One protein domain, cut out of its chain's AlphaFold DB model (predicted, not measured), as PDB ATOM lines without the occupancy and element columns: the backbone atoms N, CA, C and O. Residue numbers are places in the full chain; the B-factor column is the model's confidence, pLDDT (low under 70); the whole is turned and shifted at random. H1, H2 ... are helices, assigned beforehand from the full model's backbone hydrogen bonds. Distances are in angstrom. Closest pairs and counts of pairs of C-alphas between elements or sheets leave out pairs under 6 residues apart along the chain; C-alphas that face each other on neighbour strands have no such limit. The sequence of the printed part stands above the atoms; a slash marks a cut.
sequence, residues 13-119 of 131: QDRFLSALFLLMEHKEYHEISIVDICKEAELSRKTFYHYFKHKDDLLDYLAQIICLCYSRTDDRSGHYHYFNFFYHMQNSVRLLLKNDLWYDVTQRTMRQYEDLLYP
ATOM      1  N   GLN A  13     -20.847 -22.639 -32.578       93.06
ATOM      2  CA  GLN A  13     -20.360 -21.257 -32.672       93.06
ATOM      3  C   GLN A  13     -21.229 -20.435 -33.627       93.06
ATOM      4  O   GLN A  13     -21.608 -19.308 -33.303       93.06
ATOM      5  N   ASP A  14     -21.637 -21.049 -34.738       91.00
ATOM      6  CA  ASP A  14     -22.494 -20.419 -35.742       91.00
ATOM      7  C   ASP A  14     -23.836 -19.989 -35.159       91.00
ATOM      8  O   ASP A  14     -24.304 -18.879 -35.389       91.00
ATOM      9  N   ARG A  15     -24.434 -20.837 -34.316       93.06
ATOM     10  CA  ARG A  15     -25.699 -20.521 -33.641       93.06
ATOM     11  C   ARG A  15     -25.593 -19.279 -32.761       93.06
ATOM     12  O   ARG A  15     -26.520 -18.476 -32.745       93.06
ATOM     13  N   PHE A  16     -24.480 -19.101 -32.048       95.75
ATOM     14  CA  PHE A  16     -24.270 -17.906 -31.229       95.75
ATOM     15  C   PHE A  16     -24.062 -16.649 -32.075       95.75
ATOM     16  O   PHE A  16     -24.591 -15.593 -31.728       95.75
ATOM     17  N   LEU A  17     -23.334 -16.753 -33.188       94.38
ATOM     18  CA  LEU A  17     -23.136 -15.624 -34.091       94.38
ATOM     19  C   LEU A  17     -24.449 -15.230 -34.788       94.38
ATOM     20  O   LEU A  17     -24.796 -14.052 -34.815       94.38
ATOM     21  N   SER A  18     -25.223 -16.204 -35.272       92.25
ATOM     22  CA  SER A  18     -26.564 -15.982 -35.828       92.25
ATOM     23  C   SER A  18     -27.496 -15.314 -34.817       92.25
ATOM     24  O   SER A  18     -28.149 -14.327 -35.143       92.25
ATOM     25  N   ALA A  19     -27.507 -15.791 -33.569       95.06
ATOM     26  CA  ALA A  19     -28.280 -15.189 -32.486       95.06
ATOM     27  C   ALA A  19     -27.877 -13.732 -32.207       95.06
ATOM     28  O   ALA A  19     -28.739 -12.878 -32.011       95.06
ATOM     29  N   LEU A  20     -26.577 -13.420 -32.230       96.00
ATOM     30  CA  LEU A  20     -26.105 -12.042 -32.109       96.00
ATOM     31  C   LEU A  20     -26.664 -11.158 -33.236       96.00
ATOM     32  O   LEU A  20     -27.172 -10.075 -32.952       96.00
ATOM     33  N   PHE A  21     -26.611 -11.613 -34.490       93.44
ATOM     34  CA  PHE A  21     -27.150 -10.857 -35.626       93.44
ATOM     35  C   PHE A  21     -28.661 -10.636 -35.536       93.44
ATOM     36  O   PHE A  21     -29.102  -9.511 -35.753       93.44
ATOM     37  N   LEU A  22     -29.431 -11.656 -35.146       93.06
ATOM     38  CA  LEU A  22     -30.876 -11.526 -34.930       93.06
ATOM     39  C   LEU A  22     -31.198 -10.490 -33.848       93.06
ATOM     40  O   LEU A  22     -32.056  -9.631 -34.034       93.06
ATOM     41  N   LEU A  23     -30.462 -10.500 -32.734       95.94
ATOM     42  CA  LEU A  23     -30.646  -9.506 -31.676       95.94
ATOM     43  C   LEU A  23     -30.287  -8.088 -32.144       95.94
ATOM     44  O   LEU A  23     -30.980  -7.138 -31.773       95.94
ATOM     45  N   MET A  24     -29.257  -7.935 -32.984       95.12
ATOM     46  CA  MET A  24     -28.857  -6.638 -33.549       95.12
ATOM     47  C   MET A  24     -29.901  -6.031 -34.499       95.12
ATOM     48  O   MET A  24     -29.866  -4.823 -34.752       95.12
ATOM     49  N   GLU A  25     -30.857  -6.818 -35.010       93.25
ATOM     50  CA  GLU A  25     -31.990  -6.279 -35.776       93.25
ATOM     51  C   GLU A  25     -32.888  -5.373 -34.924       93.25
ATOM     52  O   GLU A  25     -33.509  -4.446 -35.450       93.25
ATOM     53  N   HIS A  26     -32.923  -5.607 -33.610       93.94
ATOM     54  CA  HIS A  26     -33.853  -4.954 -32.690       93.94
ATOM     55  C   HIS A  26     -33.182  -4.198 -31.536       93.94
ATOM     56  O   HIS A  26     -33.849  -3.393 -30.889       93.94
ATOM     57  N   LYS A  27     -31.892  -4.434 -31.269       94.38
ATOM     58  CA  LYS A  27     -31.129  -3.814 -30.174       94.38
ATOM     59  C   LYS A  27     -29.759  -3.348 -30.648       94.38
ATOM     60  O   LYS A  27     -29.193  -3.942 -31.564       94.38
ATOM     61  N   GLU A  28     -29.213  -2.325 -30.001       94.94
ATOM     62  CA  GLU A  28     -27.827  -1.930 -30.250       94.94
ATOM     63  C   GLU A  28     -26.865  -2.953 -29.631       94.94
ATOM     64  O   GLU A  28     -27.126  -3.542 -28.577       94.94
ATOM     65  N   TYR A  29     -25.718  -3.168 -30.273       96.62
ATOM     66  CA  TYR A  29     -24.749  -4.197 -29.916       96.62
ATOM     67  C   TYR A  29     -24.326  -4.087 -28.458       96.62
ATOM     68  O   TYR A  29     -24.256  -5.099 -27.762       96.62
ATOM     69  N   HIS A  30     -24.077  -2.871 -27.971       95.75
ATOM     70  CA  HIS A  30     -23.635  -2.640 -26.598       95.75
ATOM     71  C   HIS A  30     -24.693  -3.036 -25.550       95.75
ATOM     72  O   HIS A  30     -24.328  -3.368 -24.425       95.75
ATOM     73  N   GLU A  31     -25.981  -3.055 -25.908       96.94
ATOM     74  CA  GLU A  31     -27.090  -3.447 -25.023       96.94
ATOM     75  C   GLU A  31     -27.298  -4.963 -24.974       96.94
ATOM     76  O   GLU A  31     -27.921  -5.483 -24.049       96.94
ATOM     77  N   ILE A  32     -26.781  -5.690 -25.966       97.88
ATOM     78  CA  ILE A  32     -26.920  -7.141 -26.051       97.88
ATOM     79  C   ILE A  32     -26.003  -7.804 -25.021       97.88
ATOM     80  O   ILE A  32     -24.778  -7.639 -25.050       97.88
ATOM     81  N   SER A  33     -26.581  -8.606 -24.129       98.06
ATOM     82  CA  SER A  33     -25.827  -9.388 -23.148       98.06
ATOM     83  C   SER A  33     -25.550 -10.818 -23.627       98.06
ATOM     84  O   SER A  33     -26.261 -11.365 -24.470       98.06
ATOM     85  N   ILE A  34     -24.565 -11.488 -23.014       97.81
ATOM     86  CA  ILE A  34     -24.327 -12.934 -23.222       97.81
ATOM     87  C   ILE A  34     -25.590 -13.746 -22.893       97.81
ATOM     88  O   ILE A  34     -25.857 -14.768 -23.522       97.81
ATOM     89  N   VAL A  35     -26.388 -13.295 -21.918       97.94
ATOM     90  CA  VAL A  35     -27.643 -13.958 -21.543       97.94
ATOM     91  C   VAL A  35     -28.661 -13.877 -22.674       97.94
ATOM     92  O   VAL A  35     -29.308 -14.884 -22.953       97.94
ATOM     93  N   ASP A  36     -28.791 -12.718 -23.323       98.12
ATOM     94  CA  ASP A  36     -29.689 -12.546 -24.470       98.12
ATOM     95  C   ASP A  36     -29.261 -13.455 -25.623       98.12
ATOM     96  O   ASP A  36     -30.082 -14.204 -26.142       98.12
ATOM     97  N   ILE A  37     -27.961 -13.481 -25.935       97.69
ATOM     98  CA  ILE A  37     -27.396 -14.329 -26.996       97.69
ATOM     99  C   ILE A  37     -27.644 -15.813 -26.709       97.69
ATOM    100  O   ILE A  37     -28.054 -16.553 -27.595       97.69
ATOM    101  N   CYS A  38     -27.429 -16.265 -25.471       97.38
ATOM    102  CA  CYS A  38     -27.681 -17.656 -25.087       97.38
ATOM    103  C   CYS A  38     -29.159 -18.038 -25.232       97.38
ATOM    104  O   CYS A  38     -29.464 -19.145 -25.671       97.38
ATOM    105  N   LYS A  39     -30.071 -17.131 -24.855       97.69
ATOM    106  CA  LYS A  39     -31.516 -17.350 -24.988       97.69
ATOM    107  C   LYS A  39     -31.925 -17.445 -26.454       97.69
ATOM    108  O   LYS A  39     -32.586 -18.411 -26.810       97.69
ATOM    109  N   GLU A  40     -31.490 -16.494 -27.273       96.31
ATOM    110  CA  GLU A  40     -31.795 -16.453 -28.707       96.31
ATOM    111  C   GLU A  40     -31.189 -17.653 -29.452       96.31
ATOM    112  O   GLU A  40     -31.828 -18.253 -30.308       96.31
ATOM    113  N   ALA A  41     -29.978 -18.078 -29.080       94.81
ATOM    114  CA  ALA A  41     -29.341 -19.257 -29.664       94.81
ATOM    115  C   ALA A  41     -29.955 -20.586 -29.193       94.81
ATOM    116  O   ALA A  41     -29.575 -21.633 -29.723       94.81
ATOM    117  N   GLU A  42     -30.839 -20.572 -28.189       95.50
ATOM    118  CA  GLU A  42     -31.355 -21.749 -27.476       95.50
ATOM    119  C   GLU A  42     -30.235 -22.649 -26.916       95.50
ATOM    120  O   GLU A  42     -30.242 -23.876 -27.051       95.50
ATOM    121  N   LEU A  43     -29.221 -22.031 -26.303       95.38
ATOM    122  CA  LEU A  43     -28.041 -22.708 -25.762       95.38
ATOM    123  C   LEU A  43     -27.725 -22.225 -24.345       95.38
ATOM    124  O   LEU A  43     -28.077 -21.127 -23.918       95.38
ATOM    125  N   SER A  44     -27.032 -23.060 -23.570       97.31
ATOM    126  CA  SER A  44     -26.694 -22.709 -22.191       97.31
ATOM    127  C   SER A  44     -25.526 -21.718 -22.118       97.31
ATOM    128  O   SER A  44     -24.608 -21.753 -22.937       97.31
ATOM    129  N   ARG A  45     -25.470 -20.920 -21.042       97.00
ATOM    130  CA  ARG A  45     -24.288 -20.093 -20.722       97.00
ATOM    131  C   ARG A  45     -23.011 -20.925 -20.592       97.00
ATOM    132  O   ARG A  45     -21.946 -20.472 -20.984       97.00
ATOM    133  N   LYS A  46     -23.109 -22.154 -20.065       97.12
ATOM    134  CA  LYS A  46     -21.971 -23.084 -19.982       97.12
ATOM    135  C   LYS A  46     -21.448 -23.434 -21.376       97.12
ATOM    136  O   LYS A  46     -20.241 -23.496 -21.567       97.12
ATOM    137  N   THR A  47     -22.353 -23.629 -22.335       96.06
ATOM    138  CA  THR A  47     -22.017 -23.861 -23.741       96.06
ATOM    139  C   THR A  47     -21.360 -22.628 -24.346       96.06
ATOM    140  O   THR A  47     -20.336 -22.770 -24.996       96.06
ATOM    141  N   PHE A  48     -21.872 -21.424 -24.074       97.56
ATOM    142  CA  PHE A  48     -21.218 -20.190 -24.521       97.56
ATOM    143  C   PHE A  48     -19.781 -20.113 -23.999       97.56
ATOM    144  O   PHE A  48     -18.853 -20.042 -24.792       97.56
ATOM    145  N   TYR A  49     -19.586 -20.270 -22.684       97.12
ATOM    146  CA  TYR A  49     -18.267 -20.182 -22.047       97.12
ATOM    147  C   TYR A  49     -17.275 -21.296 -22.415       97.12
ATOM    148  O   TYR A  49     -16.077 -21.184 -22.115       97.12
ATOM    149  N   HIS A  50     -17.761 -22.359 -23.060       96.19
ATOM    150  CA  HIS A  50     -16.919 -23.379 -23.674       96.19
ATOM    151  C   HIS A  50     -16.226 -22.854 -24.939       96.19
ATOM    152  O   HIS A  50     -15.050 -23.148 -25.126       96.19
ATOM    153  N   TYR A  51     -16.921 -22.051 -25.752       95.62
ATOM    154  CA  TYR A  51     -16.406 -21.521 -27.019       95.62
ATOM    155  C   TYR A  51     -15.857 -20.093 -26.905       95.62
ATOM    156  O   TYR A  51     -14.840 -19.783 -27.514       95.62
ATOM    157  N   PHE A  52     -16.506 -19.242 -26.113       96.94
ATOM    158  CA  PHE A  52     -16.254 -17.803 -26.047       96.94
ATOM    159  C   PHE A  52     -16.162 -17.342 -24.592       96.94
ATOM    160  O   PHE A  52     -16.938 -17.766 -23.740       96.94
ATOM    161  N   LYS A  53     -15.213 -16.470 -24.268       95.69
ATOM    162  CA  LYS A  53     -15.078 -15.829 -22.952       95.69
ATOM    163  C   LYS A  53     -15.876 -14.538 -22.873       95.69
ATOM    164  O   LYS A  53     -16.474 -14.263 -21.831       95.69
ATOM    165  N   HIS A  54     -15.939 -13.799 -23.972       96.62
ATOM    166  CA  HIS A  54     -16.625 -12.520 -24.074       96.62
ATOM    167  C   HIS A  54     -17.539 -12.486 -25.302       96.62
ATOM    168  O   HIS A  54     -17.422 -13.298 -26.215       96.62
ATOM    169  N   LYS A  55     -18.491 -11.546 -25.314       94.88
ATOM    170  CA  LYS A  55     -19.362 -11.319 -26.480       94.88
ATOM    171  C   LYS A  55     -18.540 -10.924 -27.711       94.88
ATOM    172  O   LYS A  55     -18.868 -11.347 -28.814       94.88
ATOM    173  N   ASP A  56     -17.483 -10.146 -27.511       95.81
ATOM    174  CA  ASP A  56     -16.612  -9.632 -28.569       95.81
ATOM    175  C   ASP A  56     -15.860 -10.747 -29.306       95.81
ATOM    176  O   ASP A  56     -15.547 -10.586 -30.481       95.81
ATOM    177  N   ASP A  57     -15.671 -11.913 -28.679       96.38
ATOM    178  CA  ASP A  57     -15.061 -13.082 -29.324       96.38
ATOM    179  C   ASP A  57     -15.904 -13.589 -30.513       96.38
ATOM    180  O   ASP A  57     -15.395 -14.252 -31.417       96.38
ATOM    181  N   LEU A  58     -17.204 -13.258 -30.556       95.56
ATOM    182  CA  LEU A  58     -18.053 -13.519 -31.722       95.56
ATOM    183  C   LEU A  58     -17.643 -12.665 -32.929       95.56
ATOM    184  O   LEU A  58     -17.789 -13.116 -34.064       95.56
ATOM    185  N   LEU A  59     -17.123 -11.455 -32.704       94.88
ATOM    186  CA  LEU A  59     -16.609 -10.594 -33.772       94.88
ATOM    187  C   LEU A  59     -15.277 -11.129 -34.306       94.88
ATOM    188  O   LEU A  59     -15.060 -11.108 -35.515       94.88
ATOM    189  N   ASP A  60     -14.425 -11.670 -33.431       94.31
ATOM    190  CA  ASP A  60     -13.200 -12.367 -33.846       94.31
ATOM    191  C   ASP A  60     -13.513 -13.619 -34.667       94.31
ATOM    192  O   ASP A  60     -12.865 -13.870 -35.685       94.31
ATOM    193  N   TYR A  61     -14.536 -14.377 -34.259       93.38
ATOM    194  CA  TYR A  61     -15.009 -15.544 -34.999       93.38
ATOM    195  C   TYR A  61     -15.566 -15.163 -36.376       93.38
ATOM    196  O   TYR A  61     -15.226 -15.790 -37.379       93.38
ATOM    197  N   LEU A  62     -16.364 -14.093 -36.454       90.88
ATOM    198  CA  LEU A  62     -16.836 -13.548 -37.728       90.88
ATOM    199  C   LEU A  62     -15.667 -13.134 -38.632       90.88
ATOM    200  O   LEU A  62     -15.652 -13.493 -39.808       90.88
ATOM    201  N   ALA A  63     -14.685 -12.413 -38.089       90.19
ATOM    202  CA  ALA A  63     -13.490 -12.014 -38.825       90.19
ATOM    203  C   ALA A  63     -12.734 -13.231 -39.381       90.19
ATOM    204  O   ALA A  63     -12.316 -13.218 -40.540       90.19
ATOM    205  N   GLN A  64     -12.656 -14.319 -38.609       88.62
ATOM    206  CA  GLN A  64     -12.001 -15.555 -39.033       88.62
ATOM    207  C   GLN A  64     -12.721 -16.204 -40.213       88.62
ATOM    208  O   GLN A  64     -12.075 -16.630 -41.171       88.62
ATOM    209  N   ILE A  65     -14.053 -16.252 -40.177       85.56
ATOM    210  CA  ILE A  65     -14.861 -16.768 -41.288       85.56
ATOM    211  C   ILE A  65     -14.614 -15.939 -42.548       85.56
ATOM    212  O   ILE A  65     -14.323 -16.501 -43.604       85.56
ATOM    213  N   ILE A  66     -14.671 -14.609 -42.428       83.25
ATOM    214  CA  ILE A  66     -14.431 -13.696 -43.549       83.25
ATOM    215  C   ILE A  66     -13.018 -13.912 -44.111       83.25
ATOM    216  O   ILE A  66     -12.860 -14.093 -45.319       83.25
ATOM    217  N   CYS A  67     -12.000 -13.962 -43.250       83.12
ATOM    218  CA  CYS A  67     -10.608 -14.198 -43.634       83.12
ATOM    219  C   CYS A  67     -10.436 -15.521 -44.397       83.12
ATOM    220  O   CYS A  67      -9.784 -15.553 -45.440       83.12
ATOM    221  N   LEU A  68     -11.049 -16.611 -43.923       79.50
ATOM    222  CA  LEU A  68     -11.004 -17.916 -44.593       79.50
ATOM    223  C   LEU A  68     -11.718 -17.907 -45.950       79.50
ATOM    224  O   LEU A  68     -11.299 -18.611 -46.872       79.50
ATOM    225  N   CYS A  69     -12.789 -17.126 -46.094       75.06
ATOM    226  CA  CYS A  69     -13.446 -16.926 -47.383       75.06
ATOM    227  C   CYS A  69     -12.521 -16.206 -48.375       75.06
ATOM    228  O   CYS A  69     -12.462 -16.621 -49.529       75.06
ATOM    229  N   TYR A  70     -11.757 -15.201 -47.930       70.12
ATOM    230  CA  TYR A  70     -10.755 -14.517 -48.758       70.12
ATOM    231  C   TYR A  70      -9.543 -15.389 -49.100       70.12
ATOM    232  O   TYR A  70      -9.044 -15.355 -50.219       70.12
ATOM    233  N   SER A  71      -9.025 -16.180 -48.159       67.81
ATOM    234  CA  SER A  71      -7.807 -16.962 -48.414       67.81
ATOM    235  C   SER A  71      -8.020 -18.094 -49.425       67.81
ATOM    236  O   SER A  71      -7.059 -18.636 -49.956       67.81
ATOM    237  N   ARG A  72      -9.273 -18.486 -49.680       65.69
ATOM    238  CA  ARG A  72      -9.635 -19.542 -50.640       65.69
ATOM    239  C   ARG A  72      -9.806 -19.036 -52.072       65.69
ATOM    240  O   ARG A  72     -10.075 -19.837 -52.963       65.69
ATOM    241  N   THR A  73      -9.673 -17.734 -52.299       62.88
ATOM    242  CA  THR A  73      -9.918 -17.113 -53.595       62.88
ATOM    243  C   THR A  73      -8.619 -16.766 -54.327       62.88
ATOM    244  O   THR A  73      -8.197 -15.615 -54.313       62.88
ATOM    245  N   ASP A  74      -7.982 -17.755 -54.958       55.97
ATOM    246  CA  ASP A  74      -6.682 -17.608 -55.650       55.97
ATOM    247  C   ASP A  74      -6.804 -17.435 -57.191       55.97
ATOM    248  O   ASP A  74      -5.828 -17.533 -57.926       55.97
ATOM    249  N   ASP A  75      -8.002 -17.170 -57.736       58.72
ATOM    250  CA  ASP A  75      -8.185 -16.861 -59.170       58.72
ATOM    251  C   ASP A  75      -9.189 -15.705 -59.414       58.72
ATOM    252  O   ASP A  75      -9.747 -15.152 -58.468       58.72
ATOM    253  N   ARG A  76      -9.430 -15.290 -60.675       55.56
ATOM    254  CA  ARG A  76     -10.444 -14.271 -61.064       55.56
ATOM    255  C   ARG A  76     -11.853 -14.537 -60.491       55.56
ATOM    256  O   ARG A  76     -12.624 -13.590 -60.333       55.56
ATOM    257  N   SER A  77     -12.179 -15.783 -60.154       61.47
ATOM    258  CA  SER A  77     -13.360 -16.232 -59.403       61.47
ATOM    259  C   SER A  77     -13.431 -15.640 -57.992       61.47
ATOM    260  O   SER A  77     -14.506 -15.525 -57.408       61.47
ATOM    261  N   GLY A  78     -12.306 -15.184 -57.458       58.31
ATOM    262  CA  GLY A  78     -12.180 -14.657 -56.120       58.31
ATOM    263  C   GLY A  78     -12.949 -13.389 -55.846       58.31
ATOM    264  O   GLY A  78     -13.699 -13.302 -54.875       58.31
ATOM    265  N   HIS A  79     -12.849 -12.436 -56.768       60.38
ATOM    266  CA  HIS A  79     -13.672 -11.235 -56.724       60.38
ATOM    267  C   HIS A  79     -15.161 -11.569 -56.847       60.38
ATOM    268  O   HIS A  79     -15.973 -10.910 -56.207       60.38
ATOM    269  N   TYR A  80     -15.524 -12.604 -57.612       63.88
ATOM    270  CA  TYR A  80     -16.912 -13.050 -57.740       63.88
ATOM    271  C   TYR A  80     -17.426 -13.697 -56.450       63.88
ATOM    272  O   TYR A  80     -18.506 -13.345 -55.993       63.88
ATOM    273  N   HIS A  81     -16.654 -14.578 -55.810       62.72
ATOM    274  CA  HIS A  81     -17.027 -15.188 -54.531       62.72
ATOM    275  C   HIS A  81     -17.094 -14.165 -53.402       62.72
ATOM    276  O   HIS A  81     -18.039 -14.194 -52.618       62.72
ATOM    277  N   TYR A  82     -16.154 -13.221 -53.363       62.91
ATOM    278  CA  TYR A  82     -16.187 -12.093 -52.444       62.91
ATOM    279  C   TYR A  82     -17.422 -11.214 -52.668       62.91
ATOM    280  O   TYR A  82     -18.167 -10.939 -51.731       62.91
ATOM    281  N   PHE A  83     -17.682 -10.817 -53.916       65.62
ATOM    282  CA  PHE A  83     -18.842 -10.004 -54.266       65.62
ATOM    283  C   PHE A  83     -20.151 -10.732 -53.957       65.62
ATOM    284  O   PHE A  83     -21.054 -10.139 -53.382       65.62
ATOM    285  N   ASN A  84     -20.246 -12.026 -54.269       66.50
ATOM    286  CA  ASN A  84     -21.422 -12.843 -53.990       66.50
ATOM    287  C   ASN A  84     -21.631 -13.029 -52.480       66.50
ATOM    288  O   ASN A  84     -22.745 -12.875 -51.990       66.50
ATOM    289  N   PHE A  85     -20.562 -13.280 -51.722       67.50
ATOM    290  CA  PHE A  85     -20.603 -13.337 -50.262       67.50
ATOM    291  C   PHE A  85     -21.085 -12.010 -49.668       67.50
ATOM    292  O   PHE A  85     -22.011 -12.003 -48.864       67.50
ATOM    293  N   PHE A  86     -20.543 -10.879 -50.122       65.44
ATOM    294  CA  PHE A  86     -20.969  -9.547 -49.686       65.44
ATOM    295  C   PHE A  86     -22.413  -9.228 -50.062       65.44
ATOM    296  O   PHE A  86     -23.155  -8.682 -49.247       65.44
ATOM    297  N   TYR A  87     -22.828  -9.606 -51.270       66.69
ATOM    298  CA  TYR A  87     -24.195  -9.442 -51.744       66.69
ATOM    299  C   TYR A  87     -25.183 -10.237 -50.879       66.69
ATOM    300  O   TYR A  87     -26.213  -9.708 -50.459       66.69
ATOM    301  N   HIS A  88     -24.843 -11.477 -50.516       66.31
ATOM    302  CA  HIS A  88     -25.642 -12.287 -49.594       66.31
ATOM    303  C   HIS A  88     -25.541 -11.823 -48.127       66.31
ATOM    304  O   HIS A  88     -26.474 -12.035 -47.355       66.31
ATOM    305  N   MET A  89     -24.459 -11.137 -47.748       70.00
ATOM    306  CA  MET A  89     -24.213 -10.601 -46.405       70.00
ATOM    307  C   MET A  89     -24.779  -9.183 -46.192       70.00
ATOM    308  O   MET A  89     -24.624  -8.619 -45.112       70.00
ATOM    309  N   GLN A  90     -25.469  -8.590 -47.173       77.44
ATOM    310  CA  GLN A  90     -25.918  -7.188 -47.126       77.44
ATOM    311  C   GLN A  90     -26.655  -6.796 -45.831       77.44
ATOM    312  O   GLN A  90     -26.431  -5.709 -45.296       77.44
ATOM    313  N   ASN A  91     -27.477  -7.692 -45.273       81.94
ATOM    314  CA  ASN A  91     -28.190  -7.441 -44.021       81.94
ATOM    315  C   ASN A  91     -27.234  -7.375 -42.831       81.94
ATOM    316  O   ASN A  91     -27.313  -6.448 -42.032       81.94
ATOM    317  N   SER A  92     -26.294  -8.308 -42.739       83.88
ATOM    318  CA  SER A  92     -25.294  -8.328 -41.677       83.88
ATOM    319  C   SER A  92     -24.316  -7.165 -41.790       83.88
ATOM    320  O   SER A  92     -24.038  -6.532 -40.779       83.88
ATOM    321  N   VAL A  93     -23.863  -6.805 -42.998       85.25
ATOM    322  CA  VAL A  93     -23.034  -5.601 -43.206       85.25
ATOM    323  C   VAL A  93     -23.788  -4.350 -42.760       85.25
ATOM    324  O   VAL A  93     -23.236  -3.527 -42.034       85.25
ATOM    325  N   ARG A  94     -25.074  -4.228 -43.115       88.50
ATOM    326  CA  ARG A  94     -25.928  -3.129 -42.648       88.50
ATOM    327  C   ARG A  94     -26.027  -3.091 -41.121       88.50
ATOM    328  O   ARG A  94     -25.966  -2.009 -40.549       88.50
ATOM    329  N   LEU A  95     -26.174  -4.240 -40.461       90.06
ATOM    330  CA  LEU A  95     -26.218  -4.322 -38.996       90.06
ATOM    331  C   LEU A  95     -24.875  -3.945 -38.362       90.06
ATOM    332  O   LEU A  95     -24.865  -3.204 -37.385       90.06
ATOM    333  N   LEU A  96     -23.751  -4.379 -38.937       90.88
ATOM    334  CA  LEU A  96     -22.419  -3.986 -38.475       90.88
ATOM    335  C   LEU A  96     -22.198  -2.477 -38.614       90.88
ATOM    336  O   LEU A  96     -21.679  -1.857 -37.696       90.88
ATOM    337  N   LEU A  97     -22.614  -1.884 -39.737       89.94
ATOM    338  CA  LEU A  97     -22.532  -0.438 -39.959       89.94
ATOM    339  C   LEU A  97     -23.429   0.338 -38.992       89.94
ATOM    340  O   LEU A  97     -22.991   1.341 -38.447       89.94
ATOM    341  N   LYS A  98     -24.658  -0.136 -38.749       91.44
ATOM    342  CA  LYS A  98     -25.593   0.485 -37.796       91.44
ATOM    343  C   LYS A  98     -25.007   0.561 -36.379       91.44
ATOM    344  O   LYS A  98     -25.283   1.518 -35.675       91.44
ATOM    345  N   ASN A  99     -24.224  -0.444 -35.994       92.69
ATOM    346  CA  ASN A  99     -23.660  -0.590 -34.654       92.69
ATOM    347  C   ASN A  99     -22.194  -0.120 -34.550       92.69
ATOM    348  O   ASN A  99     -21.521  -0.470 -33.584       92.69
ATOM    349  N   ASP A 100     -21.665   0.590 -35.556       92.44
ATOM    350  CA  ASP A 100     -20.258   1.030 -35.634       92.44
ATOM    351  C   ASP A 100     -19.210  -0.106 -35.539       92.44
ATOM    352  O   ASP A 100     -18.029   0.118 -35.271       92.44
ATOM    353  N   LEU A 101     -19.609  -1.350 -35.822       92.81
ATOM    354  CA  LEU A 101     -18.761  -2.545 -35.734       92.81
ATOM    355  C   LEU A 101     -18.007  -2.854 -37.028       92.81
ATOM    356  O   LEU A 101     -17.094  -3.676 -37.031       92.81
ATOM    357  N   TRP A 102     -18.392  -2.237 -38.148       90.44
ATOM    358  CA  TRP A 102     -17.802  -2.538 -39.456       90.44
ATOM    359  C   TRP A 102     -16.284  -2.332 -39.476       90.44
ATOM    360  O   TRP A 102     -15.533  -3.190 -39.946       90.44
ATOM    361  N   TYR A 103     -15.825  -1.204 -38.933       89.69
ATOM    362  CA  TYR A 103     -14.400  -0.909 -38.863       89.69
ATOM    363  C   TYR A 103     -13.675  -1.917 -37.964       89.69
ATOM    364  O   TYR A 103     -12.648  -2.453 -38.362       89.69
ATOM    365  N   ASP A 104     -14.245  -2.255 -36.809       91.88
ATOM    366  CA  ASP A 104     -13.643  -3.217 -35.882       91.88
ATOM    367  C   ASP A 104     -13.505  -4.616 -36.513       91.88
ATOM    368  O   ASP A 104     -12.415  -5.185 -36.562       91.88
ATOM    369  N   VAL A 105     -14.577  -5.142 -37.115       91.25
ATOM    370  CA  VAL A 105     -14.560  -6.455 -37.783       91.25
ATOM    371  C   VAL A 105     -13.573  -6.480 -38.953       91.25
ATOM    372  O   VAL A 105     -12.838  -7.456 -39.121       91.25
ATOM    373  N   THR A 106     -13.514  -5.416 -39.757       87.38
ATOM    374  CA  THR A 106     -12.569  -5.351 -40.883       87.38
ATOM    375  C   THR A 106     -11.121  -5.265 -40.404       87.38
ATOM    376  O   THR A 106     -10.279  -5.975 -40.944       87.38
ATOM    377  N   GLN A 107     -10.825  -4.495 -39.352       89.69
ATOM    378  CA  GLN A 107      -9.493  -4.452 -38.738       89.69
ATOM    379  C   GLN A 107      -9.073  -5.817 -38.174       89.69
ATOM    380  O   GLN A 107      -7.956  -6.269 -38.430       89.69
ATOM    381  N   ARG A 108      -9.972  -6.513 -37.464       93.31
ATOM    382  CA  ARG A 108      -9.724  -7.879 -36.963       93.31
ATOM    383  C   ARG A 108      -9.438  -8.853 -38.103       93.31
ATOM    384  O   ARG A 108      -8.495  -9.632 -38.016       93.31
ATOM    385  N   THR A 109     -10.209  -8.765 -39.187       87.69
ATOM    386  CA  THR A 109     -10.022  -9.603 -40.382       87.69
ATOM    387  C   THR A 109      -8.659  -9.345 -41.025       87.69
ATOM    388  O   THR A 109      -7.948 -10.295 -41.335       87.69
ATOM    389  N   MET A 110      -8.269  -8.075 -41.189       86.88
ATOM    390  CA  MET A 110      -6.973  -7.708 -41.771       86.88
ATOM    391  C   MET A 110      -5.811  -8.224 -40.925       86.88
ATOM    392  O   MET A 110      -4.906  -8.843 -41.472       86.88
ATOM    393  N   ARG A 111      -5.877  -8.069 -39.596       87.25
ATOM    394  CA  ARG A 111      -4.861  -8.614 -38.686       87.25
ATOM    395  C   ARG A 111      -4.714 -10.131 -38.837       87.25
ATOM    396  O   ARG A 111      -3.606 -10.628 -38.989       87.25
ATOM    397  N   GLN A 112      -5.829 -10.864 -38.838       86.12
ATOM    398  CA  GLN A 112      -5.809 -12.323 -38.996       86.12
ATOM    399  C   GLN A 112      -5.259 -12.754 -40.366       86.12
ATOM    400  O   GLN A 112      -4.578 -13.772 -40.468       86.12
ATOM    401  N   TYR A 113      -5.544 -11.983 -41.414       82.19
ATOM    402  CA  TYR A 113      -5.033 -12.234 -42.757       82.19
ATOM    403  C   TYR A 113      -3.528 -11.947 -42.872       82.19
ATOM    404  O   TYR A 113      -2.803 -12.730 -43.485       82.19
ATOM    405  N   GLU A 114      -3.044 -10.868 -42.251       81.81
ATOM    406  CA  GLU A 114      -1.614 -10.556 -42.145       81.81
ATOM    407  C   GLU A 114      -0.850 -11.670 -41.423       81.81
ATOM    408  O   GLU A 114       0.160 -12.138 -41.943       81.81
ATOM    409  N   ASP A 115      -1.369 -12.156 -40.291       81.19
ATOM    410  CA  ASP A 115      -0.780 -13.278 -39.548       81.19
ATOM    411  C   ASP A 115      -0.736 -14.573 -40.382       81.19
ATOM    412  O   ASP A 115       0.195 -15.373 -40.255       81.19
ATOM    413  N   LEU A 116      -1.733 -14.782 -41.250       76.31
ATOM    414  CA  LEU A 116      -1.825 -15.946 -42.132       76.31
ATOM    415  C   LEU A 116      -0.841 -15.875 -43.313       76.31
ATOM    416  O   LEU A 116      -0.231 -16.888 -43.656       76.31
ATOM    417  N   LEU A 117      -0.703 -14.708 -43.951       70.62
ATOM    418  CA  LEU A 117       0.176 -14.503 -45.112       70.62
ATOM    419  C   LEU A 117       1.643 -14.291 -44.737       70.62
ATOM    420  O   LEU A 117       2.536 -14.739 -45.457       70.62
ATOM    421  N   TYR A 118       1.892 -13.615 -43.617       70.06
ATOM    422  CA  TYR A 118       3.222 -13.307 -43.107       70.06
ATOM    423  C   TYR A 118       3.395 -13.884 -41.700       70.06
ATOM    424  O   TYR A 118       3.561 -13.126 -40.734       70.06
ATOM    425  N   PRO A 119       3.431 -15.227 -41.554       65.69
ATOM    426  CA  PRO A 119       3.881 -15.816 -40.306       65.69
ATOM    427  C   PRO A 119       5.235 -15.185 -39.975       65.69
ATOM    428  O   PRO A 119       6.126 -15.152 -40.830       65.69
TER     429      PRO A 119
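Overview. This is residues 13 to 119 of the 131 residues of the protein "HTH tetR-type domain-containing protein" of Lachnospiraceae bacterium 1_4_56FAA (UniProt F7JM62). Three short helices, H1, H2 and H3, gather at one end of the domain, and H4 runs out from beside H1 toward the other end, with the longest helix, H7, crossing it. From the far end of H4, H5 folds back as the second leg of a helical hairpin, and H6 leads back to H1. The printed part has 107 residues with seven named helices, H1 to H7 in chain order, and no named strand; its class is all helix, with mostly crossed packing. It is compact, with a radius of gyration of the C-alphas of 14.6 A and spans of 42, 29 and 22 A.

Arrangement. H1, residues 13 to 24, and H2, residues 34 to 40, touch and are about perpendicular at 88 degrees; their closest C-alphas, of Ala 19 and Glu 40, are 5.3 A apart. H2 touches H3, residues 45 to 51, at 78 degrees, about perpendicular, with C-alphas 38 and 45 closest at 6.0 A. H4, residues 57 to 71, is apart from H3 and only just touches H1, with 3 pairs of C-alphas within 8 A; the closest are those of Leu 17 and Leu 58, 6.0 A apart. H4 and H5, residues 77 to 88, form a helical hairpin at a shallow tilt of 34.6 degrees, only just short of steep; they only just touch, with 3 pairs within 8 A, and C-alphas 70 and 82 are closest at 7.0 A. H6, residues 90 to 98, only just touches H1, also with 3 pairs, the closest C-alphas being 24 and 95 at 6.5 A. H7, residues 102 to 117, touches H4 with 18 pairs, at a steep tilt of 55 degrees, the same way; the closest C-alphas, of Ala 63 and Thr 109, are 4.5 A apart. Each O i to N i+4 pair is within hydrogen-bond range in H1, H2, H4, H5, H6 and H7; in H3 2 of 3 are.

Along the chain. H1 begins at C-alpha 13, (-20.360, -21.257, -32.672), and is 16.9 A long. H4 begins at C-alpha 57, (-15.061, -13.082, -29.324), and is 20.8 A long; H5 is 16.2 A long. H7 is 22.3 A long and ends at C-alpha 117, (0.176, -14.503, -45.112).

Size, cuts and confidence. The two C-alphas farthest apart, of Lys 46 and Arg 76, are 43.6 A apart. The printed part has no cut, and no link is long; that from H1 to H2 is short, with 9 residues, and the others are tight. The mean pLDDT of the printed part is 86.0; residues 71 to 88 and residue 119 are under 70.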